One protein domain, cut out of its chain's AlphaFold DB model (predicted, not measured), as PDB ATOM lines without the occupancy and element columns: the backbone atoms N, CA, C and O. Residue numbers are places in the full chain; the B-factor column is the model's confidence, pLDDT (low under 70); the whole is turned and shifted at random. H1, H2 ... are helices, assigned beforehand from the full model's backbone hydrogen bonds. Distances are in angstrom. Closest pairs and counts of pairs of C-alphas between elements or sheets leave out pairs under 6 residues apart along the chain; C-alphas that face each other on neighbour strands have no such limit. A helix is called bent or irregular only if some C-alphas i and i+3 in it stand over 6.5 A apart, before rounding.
ATOM      1  N   GLY A 295      -3.847   5.897  50.583       87.44
ATOM      2  CA  GLY A 295      -3.505   7.274  50.261       87.44
ATOM      3  C   GLY A 295      -2.524   7.871  51.255       87.44
ATOM      4  O   GLY A 295      -1.631   8.627  50.864       87.44
ATOM      5  N   LEU A 296      -2.596   7.483  52.535       91.12
ATOM      6  CA  LEU A 296      -1.618   7.917  53.535       91.12
ATOM      7  C   LEU A 296      -0.245   7.321  53.213       91.12
ATOM      8  O   LEU A 296       0.762   8.031  53.227       91.12
ATOM      9  N   ARG A 297      -0.209   6.033  52.853       91.50
ATOM     10  CA  ARG A 297       1.012   5.347  52.415       91.50
ATOM     11  C   ARG A 297       1.541   5.909  51.097       91.50
ATOM     12  O   ARG A 297       2.746   6.089  50.964       91.50
ATOM     13  N   ALA A 298       0.673   6.245  50.146       88.62
ATOM     14  CA  ALA A 298       1.059   6.874  48.887       88.62
ATOM     15  C   ALA A 298       1.707   8.249  49.115       88.62
ATOM     16  O   ALA A 298       2.761   8.531  48.543       88.62
ATOM     17  N   ARG A 299       1.145   9.070  50.012       89.81
ATOM     18  CA  ARG A 299       1.738  10.351  50.433       89.81
ATOM     19  C   ARG A 299       3.071  10.159  51.156       89.81
ATOM     20  O   ARG A 299       4.021  10.893  50.880       89.81
ATOM     21  N   PHE A 300       3.168   9.161  52.036       92.19
ATOM     22  CA  PHE A 300       4.421   8.800  52.704       92.19
ATOM     23  C   PHE A 300       5.500   8.411  51.684       92.19
ATOM     24  O   PHE A 300       6.601   8.954  51.720       92.19
ATOM     25  N   ARG A 301       5.166   7.537  50.722       90.81
ATOM     26  CA  ARG A 301       6.051   7.127  49.619       90.81
ATOM     27  C   ARG A 301       6.527   8.305  48.787       90.81
ATOM     28  O   ARG A 301       7.720   8.405  48.532       90.81
ATOM     29  N   ALA A 302       5.614   9.179  48.368       88.06
ATOM     30  CA  ALA A 302       5.961  10.365  47.592       88.06
ATOM     31  C   ALA A 302       6.948  11.253  48.366       88.06
ATOM     32  O   ALA A 302       8.015  11.567  47.853       88.06
ATOM     33  N   THR A 303       6.652  11.535  49.639       89.00
ATOM     34  CA  THR A 303       7.520  12.342  50.514       89.00
ATOM     35  C   THR A 303       8.894  11.693  50.713       89.00
ATOM     36  O   THR A 303       9.912  12.376  50.678       89.00
ATOM     37  N   TRP A 304       8.947  10.369  50.897       91.19
ATOM     38  CA  TRP A 304      10.202   9.631  51.049       91.19
ATOM     39  C   TRP A 304      11.057   9.666  49.778       91.19
ATOM     40  O   TRP A 304      12.251   9.956  49.854       91.19
ATOM     41  N   HIS A 305      10.456   9.418  48.613       87.25
ATOM     42  CA  HIS A 305      11.162   9.471  47.330       87.25
ATOM     43  C   HIS A 305      11.630  10.890  46.991       87.25
ATOM     44  O   HIS A 305      12.759  11.060  46.532       87.25
ATOM     45  N   ASP A 306      10.812  11.908  47.262       86.62
ATOM     46  CA  ASP A 306      11.185  13.311  47.059       86.62
ATOM     47  C   ASP A 306      12.354  13.709  47.968       86.62
ATOM     48  O   ASP A 306      13.312  14.319  47.491       86.62
ATOM     49  N   ALA A 307      12.342  13.287  49.237       87.69
ATOM     50  CA  ALA A 307      13.447  13.515  50.165       87.69
ATOM     51  C   ALA A 307      14.761  12.879  49.676       87.69
ATOM     52  O   ALA A 307      15.808  13.521  49.725       87.69
ATOM     53  N   GLN A 308      14.718  11.665  49.107       84.38
ATOM     54  CA  GLN A 308      15.904  11.026  48.515       84.38
ATOM     55  C   GLN A 308      16.465  11.801  47.313       84.38
ATOM     56  O   GLN A 308      17.680  11.842  47.116       84.38
ATOM     57  N   VAL A 309      15.598  12.406  46.496       84.19
ATOM     58  CA  VAL A 309      16.004  13.184  45.314       84.19
ATOM     59  C   VAL A 309      16.528  14.569  45.704       84.19
ATOM     60  O   VAL A 309      17.507  15.039  45.123       84.19
ATOM     61  N   LEU A 310      15.879  15.223  46.669       85.19
ATOM     62  CA  LEU A 310      16.196  16.581  47.120       85.19
ATOM     63  C   LEU A 310      17.313  16.622  48.175       85.19
ATOM     64  O   LEU A 310      17.928  17.670  48.364       85.19
ATOM     65  N   GLY A 311      17.622  15.487  48.808       82.81
ATOM     66  CA  GLY A 311      18.582  15.388  49.909       82.81
ATOM     67  C   GLY A 311      18.028  15.866  51.256       82.81
ATOM     68  O   GLY A 311      18.818  16.203  52.139       82.81
ATOM     69  N   ASP A 312      16.702  15.917  51.398       86.38
ATOM     70  CA  ASP A 312      16.011  16.271  52.640       86.38
ATOM     71  C   ASP A 312      15.892  15.056  53.581       86.38
ATOM     72  O   ASP A 312      16.135  13.909  53.200       86.38
ATOM     73  N   GLU A 313      15.523  15.303  54.839       84.56
ATOM     74  CA  GLU A 313      15.293  14.232  55.813       84.56
ATOM     75  C   GLU A 313      14.007  13.455  55.458       84.56
ATOM     76  O   GLU A 313      12.963  14.077  55.232       84.56
ATOM     77  N   PRO A 314      14.049  12.110  55.373       88.00
ATOM     78  CA  PRO A 314      12.877  11.315  55.026       88.00
ATOM     79  C   PRO A 314      11.808  11.377  56.129       88.00
ATOM     80  O   PRO A 314      12.131  11.598  57.300       88.00
ATOM     81  N   PRO A 315      10.524  11.145  55.794       90.31
ATOM     82  CA  PRO A 315       9.488  11.046  56.808       90.31
ATOM     83  C   PRO A 315       9.775   9.854  57.744       90.31
ATOM     84  O   PRO A 315      10.277   8.822  57.292       90.31
ATOM     85  N   PRO A 316       9.453   9.965  59.042       91.38
ATOM     86  CA  PRO A 316       9.744   8.919  60.017       91.38
ATOM     87  C   PRO A 316       8.896   7.667  59.768       91.38
ATOM     88  O   PRO A 316       7.679   7.772  59.615       91.38
ATOM     89  N   ALA A 317       9.522   6.486  59.758       90.75
ATOM     90  CA  ALA A 317       8.820   5.208  59.648       90.75
ATOM     91  C   ALA A 317       7.822   4.990  60.799       90.75
ATOM     92  O   ALA A 317       8.013   5.475  61.913       90.75
ATOM     93  N   ALA A 318       6.793   4.181  60.548       87.19
ATOM     94  CA  ALA A 318       5.778   3.792  61.530       87.19
ATOM     95  C   ALA A 318       6.348   3.040  62.749       87.19
ATOM     96  O   ALA A 318       5.687   2.965  63.782       87.19
ATOM     97  N   THR A 319       7.570   2.505  62.648       85.31
ATOM     98  CA  THR A 319       8.307   1.931  63.783       85.31
ATOM     99  C   THR A 319       8.625   2.975  64.863       85.31
ATOM    100  O   THR A 319       8.669   2.616  66.038       85.31
ATOM    101  N   ASP A 320       8.768   4.260  64.504       86.88
ATOM    102  CA  ASP A 320       8.730   5.402  65.433       86.88
ATOM    103  C   ASP A 320       7.344   6.065  65.387       86.88
ATOM    104  O   ASP A 320       7.118   7.104  64.760       86.88
ATOM    105  N   GLU A 321       6.394   5.442  66.085       85.06
ATOM    106  CA  GLU A 321       4.981   5.827  66.114       85.06
ATOM    107  C   GLU A 321       4.767   7.316  66.443       85.06
ATOM    108  O   GLU A 321       3.946   7.991  65.822       85.06
ATOM    109  N   LYS A 322       5.543   7.880  67.378       82.94
ATOM    110  CA  LYS A 322       5.394   9.287  67.793       82.94
ATOM    111  C   LYS A 322       5.857  10.258  66.720       82.94
ATOM    112  O   LYS A 322       5.292  11.347  66.584       82.94
ATOM    113  N   ALA A 323       6.941   9.943  66.021       85.81
ATOM    114  CA  ALA A 323       7.407  10.766  64.915       85.81
ATOM    115  C   ALA A 323       6.466  10.635  63.709       85.81
ATOM    116  O   ALA A 323       6.071  11.659  63.146       85.81
ATOM    117  N   PHE A 324       6.016   9.418  63.394       91.25
ATOM    118  CA  PHE A 324       5.048   9.160  62.327       91.25
ATOM    119  C   PHE A 324       3.711   9.878  62.557       91.25
ATOM    120  O   PHE A 324       3.240  10.593  61.675       91.25
ATOM    121  N   LEU A 325       3.121   9.773  63.754       88.50
ATOM    122  CA  LEU A 325       1.845  10.427  64.073       88.50
ATOM    123  C   LEU A 325       1.932  11.954  63.983       88.50
ATOM    124  O   LEU A 325       0.987  12.595  63.534       88.50
ATOM    125  N   ARG A 326       3.074  12.555  64.341       87.00
ATOM    126  CA  ARG A 326       3.282  14.001  64.161       87.00
ATOM    127  C   ARG A 326       3.238  14.410  62.692       87.00
ATOM    128  O   ARG A 326       2.665  15.450  62.381       87.00
ATOM    129  N   TRP A 327       3.819  13.603  61.809       91.69
ATOM    130  CA  TRP A 327       3.741  13.819  60.366       91.69
ATOM    131  C   TRP A 327       2.312  13.588  59.840       91.69
ATOM    132  O   TRP A 327       1.768  14.445  59.146       91.69
ATOM    133  N   ALA A 328       1.654  12.495  60.237       90.00
ATOM    134  CA  ALA A 328       0.324  12.123  59.744       90.00
ATOM    135  C   ALA A 328      -0.816  13.036  60.253       90.00
ATOM    136  O   ALA A 328      -1.850  13.176  59.595       90.00
ATOM    137  N   CYS A 329      -0.636  13.685  61.406       88.25
ATOM    138  CA  CYS A 329      -1.580  14.656  61.968       88.25
ATOM    139  C   CYS A 329      -1.302  16.105  61.534       88.25
ATOM    140  O   CYS A 329      -2.008  17.012  61.978       88.25
ATOM    141  N   ALA A 330      -0.293  16.351  60.691       84.31
ATOM    142  CA  ALA A 330      -0.024  17.690  60.184       84.31
ATOM    143  C   ALA A 330      -1.223  18.214  59.361       84.31
ATOM    144  O   ALA A 330      -1.897  17.428  58.688       84.31
ATOM    145  N   PRO A 331      -1.532  19.519  59.415       79.88
ATOM    146  CA  PRO A 331      -2.593  20.096  58.598       79.88
ATOM    147  C   PRO A 331      -2.211  20.075  57.115       79.88
ATOM    148  O   PRO A 331      -1.052  20.299  56.767       79.88
ATOM    149  N   VAL A 332      -3.193  19.844  56.242       84.00
ATOM    150  CA  VAL A 332      -2.998  19.941  54.789       84.00
ATOM    151  C   VAL A 332      -3.188  21.392  54.345       84.00
ATOM    152  O   VAL A 332      -4.171  22.047  54.711       84.00
ATOM    153  N   ASP A 333      -2.255  21.902  53.539       74.25
ATOM    154  CA  ASP A 333      -2.318  23.265  53.012       74.25
ATOM    155  C   ASP A 333      -3.626  23.507  52.240       74.25
ATOM    156  O   ASP A 333      -3.990  22.772  51.324       74.25
ATOM    157  N   GLY A 334      -4.352  24.563  52.620       67.50
ATOM    158  CA  GLY A 334      -5.628  24.936  52.000       67.50
ATOM    159  C   GLY A 334      -6.872  24.223  52.552       67.50
ATOM    160  O   GLY A 334      -7.975  24.597  52.163       67.50
ATOM    161  N   GLN A 335      -6.732  23.276  53.487       74.38
ATOM    162  CA  GLN A 335      -7.851  22.558  54.116       74.38
ATOM    163  C   GLN A 335      -7.857  22.799  55.636       74.38
ATOM    164  O   GLN A 335      -7.242  22.064  56.412       74.38
ATOM    165  N   GLN A 336      -8.535  23.860  56.086       62.78
ATOM    166  CA  GLN A 336      -8.599  24.198  57.514       62.78
ATOM    167  C   GLN A 336      -9.315  23.103  58.318       62.78
ATOM    168  O   GLN A 336     -10.402  22.670  57.957       62.78
ATOM    169  N   GLY A 337      -8.707  22.675  59.428       65.00
ATOM    170  CA  GLY A 337      -9.256  21.620  60.288       65.00
ATOM    171  C   GLY A 337      -9.008  20.190  59.795       65.00
ATOM    172  O   GLY A 337      -9.514  19.263  60.422       65.00
ATOM    173  N   SER A 338      -8.241  20.008  58.712       82.25
ATOM    174  CA  SER A 338      -7.830  18.695  58.195       82.25
ATOM    175  C   SER A 338      -6.554  18.162  58.858       82.25
ATOM    176  O   SER A 338      -5.781  18.910  59.458       82.25
ATOM    177  N   THR A 339      -6.318  16.861  58.688       88.44
ATOM    178  CA  THR A 339      -5.032  16.191  58.931       88.44
ATOM    179  C   THR A 339      -4.604  15.455  57.657       88.44
ATOM    180  O   THR A 339      -5.470  15.072  56.861       88.44
ATOM    181  N   VAL A 340      -3.298  15.223  57.445       88.12
ATOM    182  CA  VAL A 340      -2.798  14.412  56.311       88.12
ATOM    183  C   VAL A 340      -3.513  13.061  56.260       88.12
ATOM    184  O   VAL A 340      -3.901  12.622  55.177       88.12
ATOM    185  N   TRP A 341      -3.743  12.442  57.422       91.94
ATOM    186  CA  TRP A 341      -4.450  11.170  57.553       91.94
ATOM    187  C   TRP A 341      -5.934  11.270  57.190       91.94
ATOM    188  O   TRP A 341      -6.388  10.512  56.338       91.94
ATOM    189  N   ALA A 342      -6.696  12.199  57.777       88.56
ATOM    190  CA  ALA A 342      -8.129  12.313  57.494       88.56
ATOM    191  C   ALA A 342      -8.395  12.699  56.030       88.56
ATOM    192  O   ALA A 342      -9.341  12.210  55.422       88.56
ATOM    193  N   SER A 343      -7.534  13.540  55.447       89.44
ATOM    194  CA  SER A 343      -7.595  13.893  54.026       89.44
ATOM    195  C   SER A 343      -7.288  12.690  53.129       89.44
ATOM    196  O   SER A 343      -8.020  12.460  52.173       89.44
ATOM    197  N   ALA A 344      -6.265  11.894  53.457       89.19
ATOM    198  CA  ALA A 344      -5.943  10.684  52.704       89.19
ATOM    199  C   ALA A 344      -7.054   9.627  52.795       89.19
ATOM    200  O   ALA A 344      -7.445   9.053  51.787       89.19
ATOM    201  N   LEU A 345      -7.611   9.419  53.992       89.25
ATOM    202  CA  LEU A 345      -8.715   8.487  54.216       89.25
ATOM    203  C   LEU A 345      -9.959   8.861  53.397       89.25
ATOM    204  O   LEU A 345     -10.638   7.982  52.877       89.25
ATOM    205  N   TRP A 346     -10.251  10.159  53.285       89.75
ATOM    206  CA  TRP A 346     -11.336  10.652  52.444       89.75
ATOM    207  C   TRP A 346     -11.054  10.460  50.950       89.75
ATOM    208  O   TRP A 346     -11.954  10.070  50.218       89.75
ATOM    209  N   GLU A 347      -9.828  10.701  50.482       86.25
ATOM    210  CA  GLU A 347      -9.462  10.505  49.069       86.25
ATOM    211  C   GLU A 347      -9.595   9.039  48.628       86.25
ATOM    212  O   GLU A 347     -10.106   8.770  47.535       86.25
ATOM    213  N   ASP A 348      -9.199   8.116  49.505       84.75
ATOM    214  CA  ASP A 348      -9.178   6.676  49.243       84.75
ATOM    215  C   ASP A 348     -10.567   6.060  49.076       84.75
ATOM    216  O   ASP A 348     -10.727   5.108  48.318       84.75
ATOM    217  N   ASP A 349     -11.574   6.573  49.783       86.44
ATOM    218  CA  ASP A 349     -12.877   5.919  49.895       86.44
ATOM    219  C   ASP A 349     -13.934   6.637  49.031       86.44
ATOM    220  O   ASP A 349     -14.379   7.740  49.375       86.44
ATOM    221  N   PRO A 350     -14.378   6.038  47.904       87.81
ATOM    222  CA  PRO A 350     -15.413   6.621  47.055       87.81
ATOM    223  C   PRO A 350     -16.722   6.885  47.803       87.81
ATOM    224  O   PRO A 350     -17.374   7.891  47.525       87.81
ATOM    225  N   TRP A 351     -17.078   6.037  48.774       87.56
ATOM    226  CA  TRP A 351     -18.275   6.215  49.591       87.56
ATOM    227  C   TRP A 351     -18.138   7.431  50.509       87.56
ATOM    228  O   TRP A 351     -19.073   8.222  50.607       87.56
ATOM    229  N   LEU A 352     -16.961   7.664  51.110       88.25
ATOM    230  CA  LEU A 352     -16.718   8.891  51.887       88.25
ATOM    231  C   LEU A 352     -16.757  10.143  51.008       88.25
ATOM    232  O   LEU A 352     -17.270  11.169  51.453       88.25
ATOM    233  N   ARG A 353     -16.265  10.075  49.766       90.94
ATOM    234  CA  ARG A 353     -16.337  11.202  48.817       90.94
ATOM    235  C   ARG A 353     -17.755  11.494  48.356       90.94
ATOM    236  O   ARG A 353     -18.114  12.658  48.209       90.94
ATOM    237  N   GLU A 354     -18.559  10.461  48.141       87.56
ATOM    238  CA  GLU A 354     -19.967  10.610  47.783       87.56
ATOM    239  C   GLU A 354     -20.796  11.124  48.966       87.56
ATOM    240  O   GLU A 354     -21.590  12.055  48.819       87.56
ATOM    241  N   ARG A 355     -20.577  10.563  50.162       85.12
ATOM    242  CA  ARG A 355     -21.297  10.928  51.386       85.12
ATOM    243  C   ARG A 355     -20.903  12.308  51.908       85.12
ATOM    244  O   ARG A 355     -21.773  13.034  52.395       85.12
ATOM    245  N   TYR A 356     -19.626  12.672  51.790       88.12
ATOM    246  CA  TYR A 356     -19.050  13.932  52.265       88.12
ATOM    247  C   TYR A 356     -18.251  14.633  51.153       88.12
ATOM    248  O   TYR A 356     -17.023  14.660  51.214       88.12
ATOM    249  N   PRO A 357     -18.900  15.230  50.137       85.50
ATOM    250  CA  PRO A 357     -18.195  15.889  49.031       85.50
ATOM    251  C   PRO A 357     -17.284  17.049  49.459       85.50
ATOM    252  O   PRO A 357     -16.329  17.365  48.752       85.50
ATOM    253  N   ASP A 358     -17.575  17.684  50.599       83.62
ATOM    254  CA  ASP A 358     -16.777  18.769  51.179       83.62
ATOM    255  C   ASP A 358     -16.454  18.493  52.669       83.62
ATOM    256  O   ASP A 358     -17.040  19.109  53.572       83.62
ATOM    257  N   PRO A 359     -15.546  17.536  52.959       82.75
ATOM    258  CA  PRO A 359     -15.307  16.969  54.297       82.75
ATOM    259  C   PRO A 359     -14.642  17.940  55.281       82.75
ATOM    260  O   PRO A 359     -14.620  17.679  56.481       82.75
ATOM    261  N   PHE A 360     -14.097  19.053  54.788       80.12
ATOM    262  CA  PHE A 360     -13.466  20.105  55.591       80.12
ATOM    263  C   PHE A 360     -14.174  21.465  55.419       80.12
ATOM    264  O   PHE A 360     -13.663  22.494  55.858       80.12
ATOM    265  N   GLY A 361     -15.368  21.463  54.811       74.38
ATOM    266  CA  GLY A 361     -16.231  22.626  54.615       74.38
ATOM    267  C   GLY A 361     -17.689  22.315  54.966       74.38
ATOM    268  O   GLY A 361     -18.023  22.151  56.139       74.38
ATOM    269  N   GLY A 362     -18.580  22.241  53.975       71.00
ATOM    270  CA  GLY A 362     -20.024  22.038  54.168       71.00
ATOM    271  C   GLY A 362     -20.416  20.753  54.911       71.00
ATOM    272  O   GLY A 362     -21.449  20.739  55.581       71.00
ATOM    273  N   ASN A 363     -19.589  19.705  54.845       81.69
ATOM    274  CA  ASN A 363     -19.799  18.429  55.536       81.69
ATOM    275  C   ASN A 363     -18.872  18.230  56.749       81.69
ATOM    276  O   ASN A 363     -18.847  17.132  57.307       81.69
ATOM    277  N   ALA A 364     -18.126  19.257  57.177       72.50
ATOM    278  CA  ALA A 364     -17.074  19.122  58.190       72.50
ATOM    279  C   ALA A 364     -17.546  18.457  59.490       72.50
ATOM    280  O   ALA A 364     -16.892  17.552  60.006       72.50
ATOM    281  N   ASP A 365     -18.721  18.843  59.992       68.88
ATOM    282  CA  ASP A 365     -19.294  18.268  61.211       68.88
ATOM    283  C   ASP A 365     -19.678  16.795  61.081       68.88
ATOM    284  O   ASP A 365     -19.647  16.060  62.069       68.88
ATOM    285  N   GLU A 366     -20.134  16.376  59.905       78.00
ATOM    286  CA  GLU A 366     -20.580  15.005  59.663       78.00
ATOM    287  C   GLU A 366     -19.391  14.089  59.409       78.00
ATOM    288  O   GLU A 366     -19.289  13.044  60.050       78.00
ATOM    289  N   PHE A 367     -18.457  14.524  58.560       83.31
ATOM    290  CA  PHE A 367     -17.226  13.794  58.288       83.31
ATOM    291  C   PHE A 367     -16.384  13.630  59.557       83.31
ATOM    292  O   PHE A 367     -15.906  12.538  59.852       83.31
ATOM    293  N   ARG A 368     -16.273  14.681  60.380       81.19
ATOM    294  CA  ARG A 368     -15.621  14.597  61.692       81.19
ATOM    295  C   ARG A 368     -16.292  13.586  62.613       81.19
ATOM    296  O   ARG A 368     -15.595  12.792  63.231       81.19
ATOM    297  N   ARG A 369     -17.622  13.628  62.748       74.69
ATOM    298  CA  ARG A 369     -18.349  12.697  63.627       74.69
ATOM    299  C   ARG A 369     -18.171  11.256  63.172       74.69
ATOM    300  O   ARG A 369     -17.997  10.384  64.017       74.69
ATOM    301  N   TRP A 370     -18.172  11.024  61.862       87.56
ATOM    302  CA  TRP A 370     -17.834   9.724  61.300       87.56
ATOM    303  C   TRP A 370     -16.400   9.320  61.671       87.56
ATOM    304  O   TRP A 370     -16.204   8.245  62.228       87.56
ATOM    305  N   CYS A 371     -15.420  10.215  61.495       83.62
ATOM    306  CA  CYS A 371     -14.033   9.996  61.916       83.62
ATOM    307  C   CYS A 371     -13.906   9.663  63.417       83.62
ATOM    308  O   CYS A 371     -13.192   8.731  63.758       83.62
ATOM    309  N   GLU A 372     -14.604  10.381  64.308       77.12
ATOM    310  CA  GLU A 372     -14.588  10.166  65.772       77.12
ATOM    311  C   GLU A 372     -15.203   8.840  66.212       77.12
ATOM    312  O   GLU A 372     -14.833   8.308  67.257       77.12
ATOM    313  N   THR A 373     -16.176   8.346  65.453       82.94
ATOM    314  CA  THR A 373     -16.956   7.163  65.811       82.94
ATOM    315  C   THR A 373     -16.515   5.985  64.961       82.94
ATOM    316  O   THR A 373     -15.604   5.262  65.345       82.94
ATOM    317  N   GLU A 374     -17.120   5.802  63.796       80.56
ATOM    318  CA  GLU A 374     -16.862   4.666  62.918       80.56
ATOM    319  C   GLU A 374     -15.421   4.613  62.417       80.56
ATOM    320  O   GLU A 374     -14.825   3.542  62.428       80.56
ATOM    321  N   GLY A 375     -14.827   5.751  62.049       80.75
ATOM    322  CA  GLY A 375     -13.449   5.811  61.560       80.75
ATOM    323  C   GLY A 375     -12.438   5.273  62.577       80.75
ATOM    324  O   GLY A 375     -11.574   4.468  62.223       80.75
ATOM    325  N   VAL A 376     -12.572   5.663  63.848       82.31
ATOM    326  CA  VAL A 376     -11.734   5.164  64.952       82.31
ATOM    327  C   VAL A 376     -12.125   3.742  65.365       82.31
ATOM    328  O   VAL A 376     -11.247   2.894  65.509       82.31
ATOM    329  N   LEU A 377     -13.421   3.440  65.515       78.75
ATOM    330  CA  LEU A 377     -13.901   2.112  65.929       78.75
ATOM    331  C   LEU A 377     -13.523   1.010  64.933       78.75
ATOM    332  O   LEU A 377     -13.216  -0.107  65.338       78.75
ATOM    333  N   GLN A 378     -13.519   1.320  63.637       78.25
ATOM    334  CA  GLN A 378     -13.107   0.397  62.578       78.25
ATOM    335  C   GLN A 378     -11.576   0.336  62.409       78.25
ATOM    336  O   GLN A 378     -11.090  -0.375  61.530       78.25
ATOM    337  N   GLY A 379     -10.802   1.087  63.206       77.50
ATOM    338  CA  GLY A 379      -9.339   1.149  63.110       77.50
ATOM    339  C   GLY A 379      -8.821   1.788  61.815       77.50
ATOM    340  O   GLY A 379      -7.685   1.526  61.417       77.50
TER     341      GLY A 379
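What this domain is: This is residues 295 to 379 of the 1114 residues of a protein of Kibdelosporangium sp. MJ126-NF4 (UniProt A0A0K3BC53). An open, elongated set of five helices is built around the short helix H3 in the middle, with H1 and H2 toward one end of the length and H4 and H5 toward the other. H1, the longest, meets H3 with its first residues and reaches away from it as an arm, while H2 comes to the same place with its last residues at about a right angle to H1. The printed part has 85 residues with five named helices in the order H1, H2, H3, H4, H5 and no named strand; its class is all helix. It is only just compact, close to loose, with a radius of gyration of the C-alphas of 14.0 A and spans of 40 by 25 by 21 A.

How they stand to each other: H1, residues 295 to 310, touches H3, residues 340 to 348, with residues 295 to 296 alone. Their closest C-alphas, those of Gly 295 and Ala 344, are 4.9 A apart, and the two run opposite ways at a steep tilt of 61 degrees. H2, residues 321 to 328, is close to H1 but not clearly touching: the closest C-alphas, of Leu 296 and Ala 328, are 7.7 A apart, and the lines are about perpendicular at 89 degrees. H2 and H3 only just touch, with 3 pairs of C-alphas within 8 A, the closest being Ala 328 and Val 340 at 5.2 A; they run the same way at a steep tilt of 65 degrees. H3 is the hub, touching three helices. H4, residues 350 to 355, and H3 touch only at the corner by their link, and only just, with 3 pairs within 8 A; the closest C-alphas, of Trp 346 and Leu 352, are 5.7 A apart. H5, residues 364 to 377, is close to H3 but not clearly touching, with the C-alphas of Ala 342 and Cys 371 at 7.7 A and the lines about perpendicular at 90 degrees. H4 and H5 are near each other, their closest C-alphas 8.1 A apart. H1 and H2 are each apart from H4 and H5. Every O i to N i+4 pair is within hydrogen-bond range in H1, H2, H3 and H4; in H5 it is 8 of 10.

Where its parts are: H1 begins at C-alpha 295, (-3.505, 7.274, 50.261), and is 22.0 A long from first to last C-alpha. H2 measures 10.1 A, H3 12.3 A and H4 8.5 A. H3 begins at C-alpha 340, (-2.798, 14.412, 56.311). H5 measures 19.0 A and ends at C-alpha 377, (-13.901, 2.112, 65.929); it is neither bent nor irregular, but only just: C-alphas 372 and 375 are 6.2 A apart.

The domain as a whole: The two C-alphas farthest apart, those of Gly 311 and Glu 366, are 40.4 A apart. The printed part has no cut. The link from H2 to H3, 11 residues, is long, and the one from H3 to H4 is tight. The mean pLDDT of the printed part is 84.3, and residues 334, 336 to 337 and 365 are under 70.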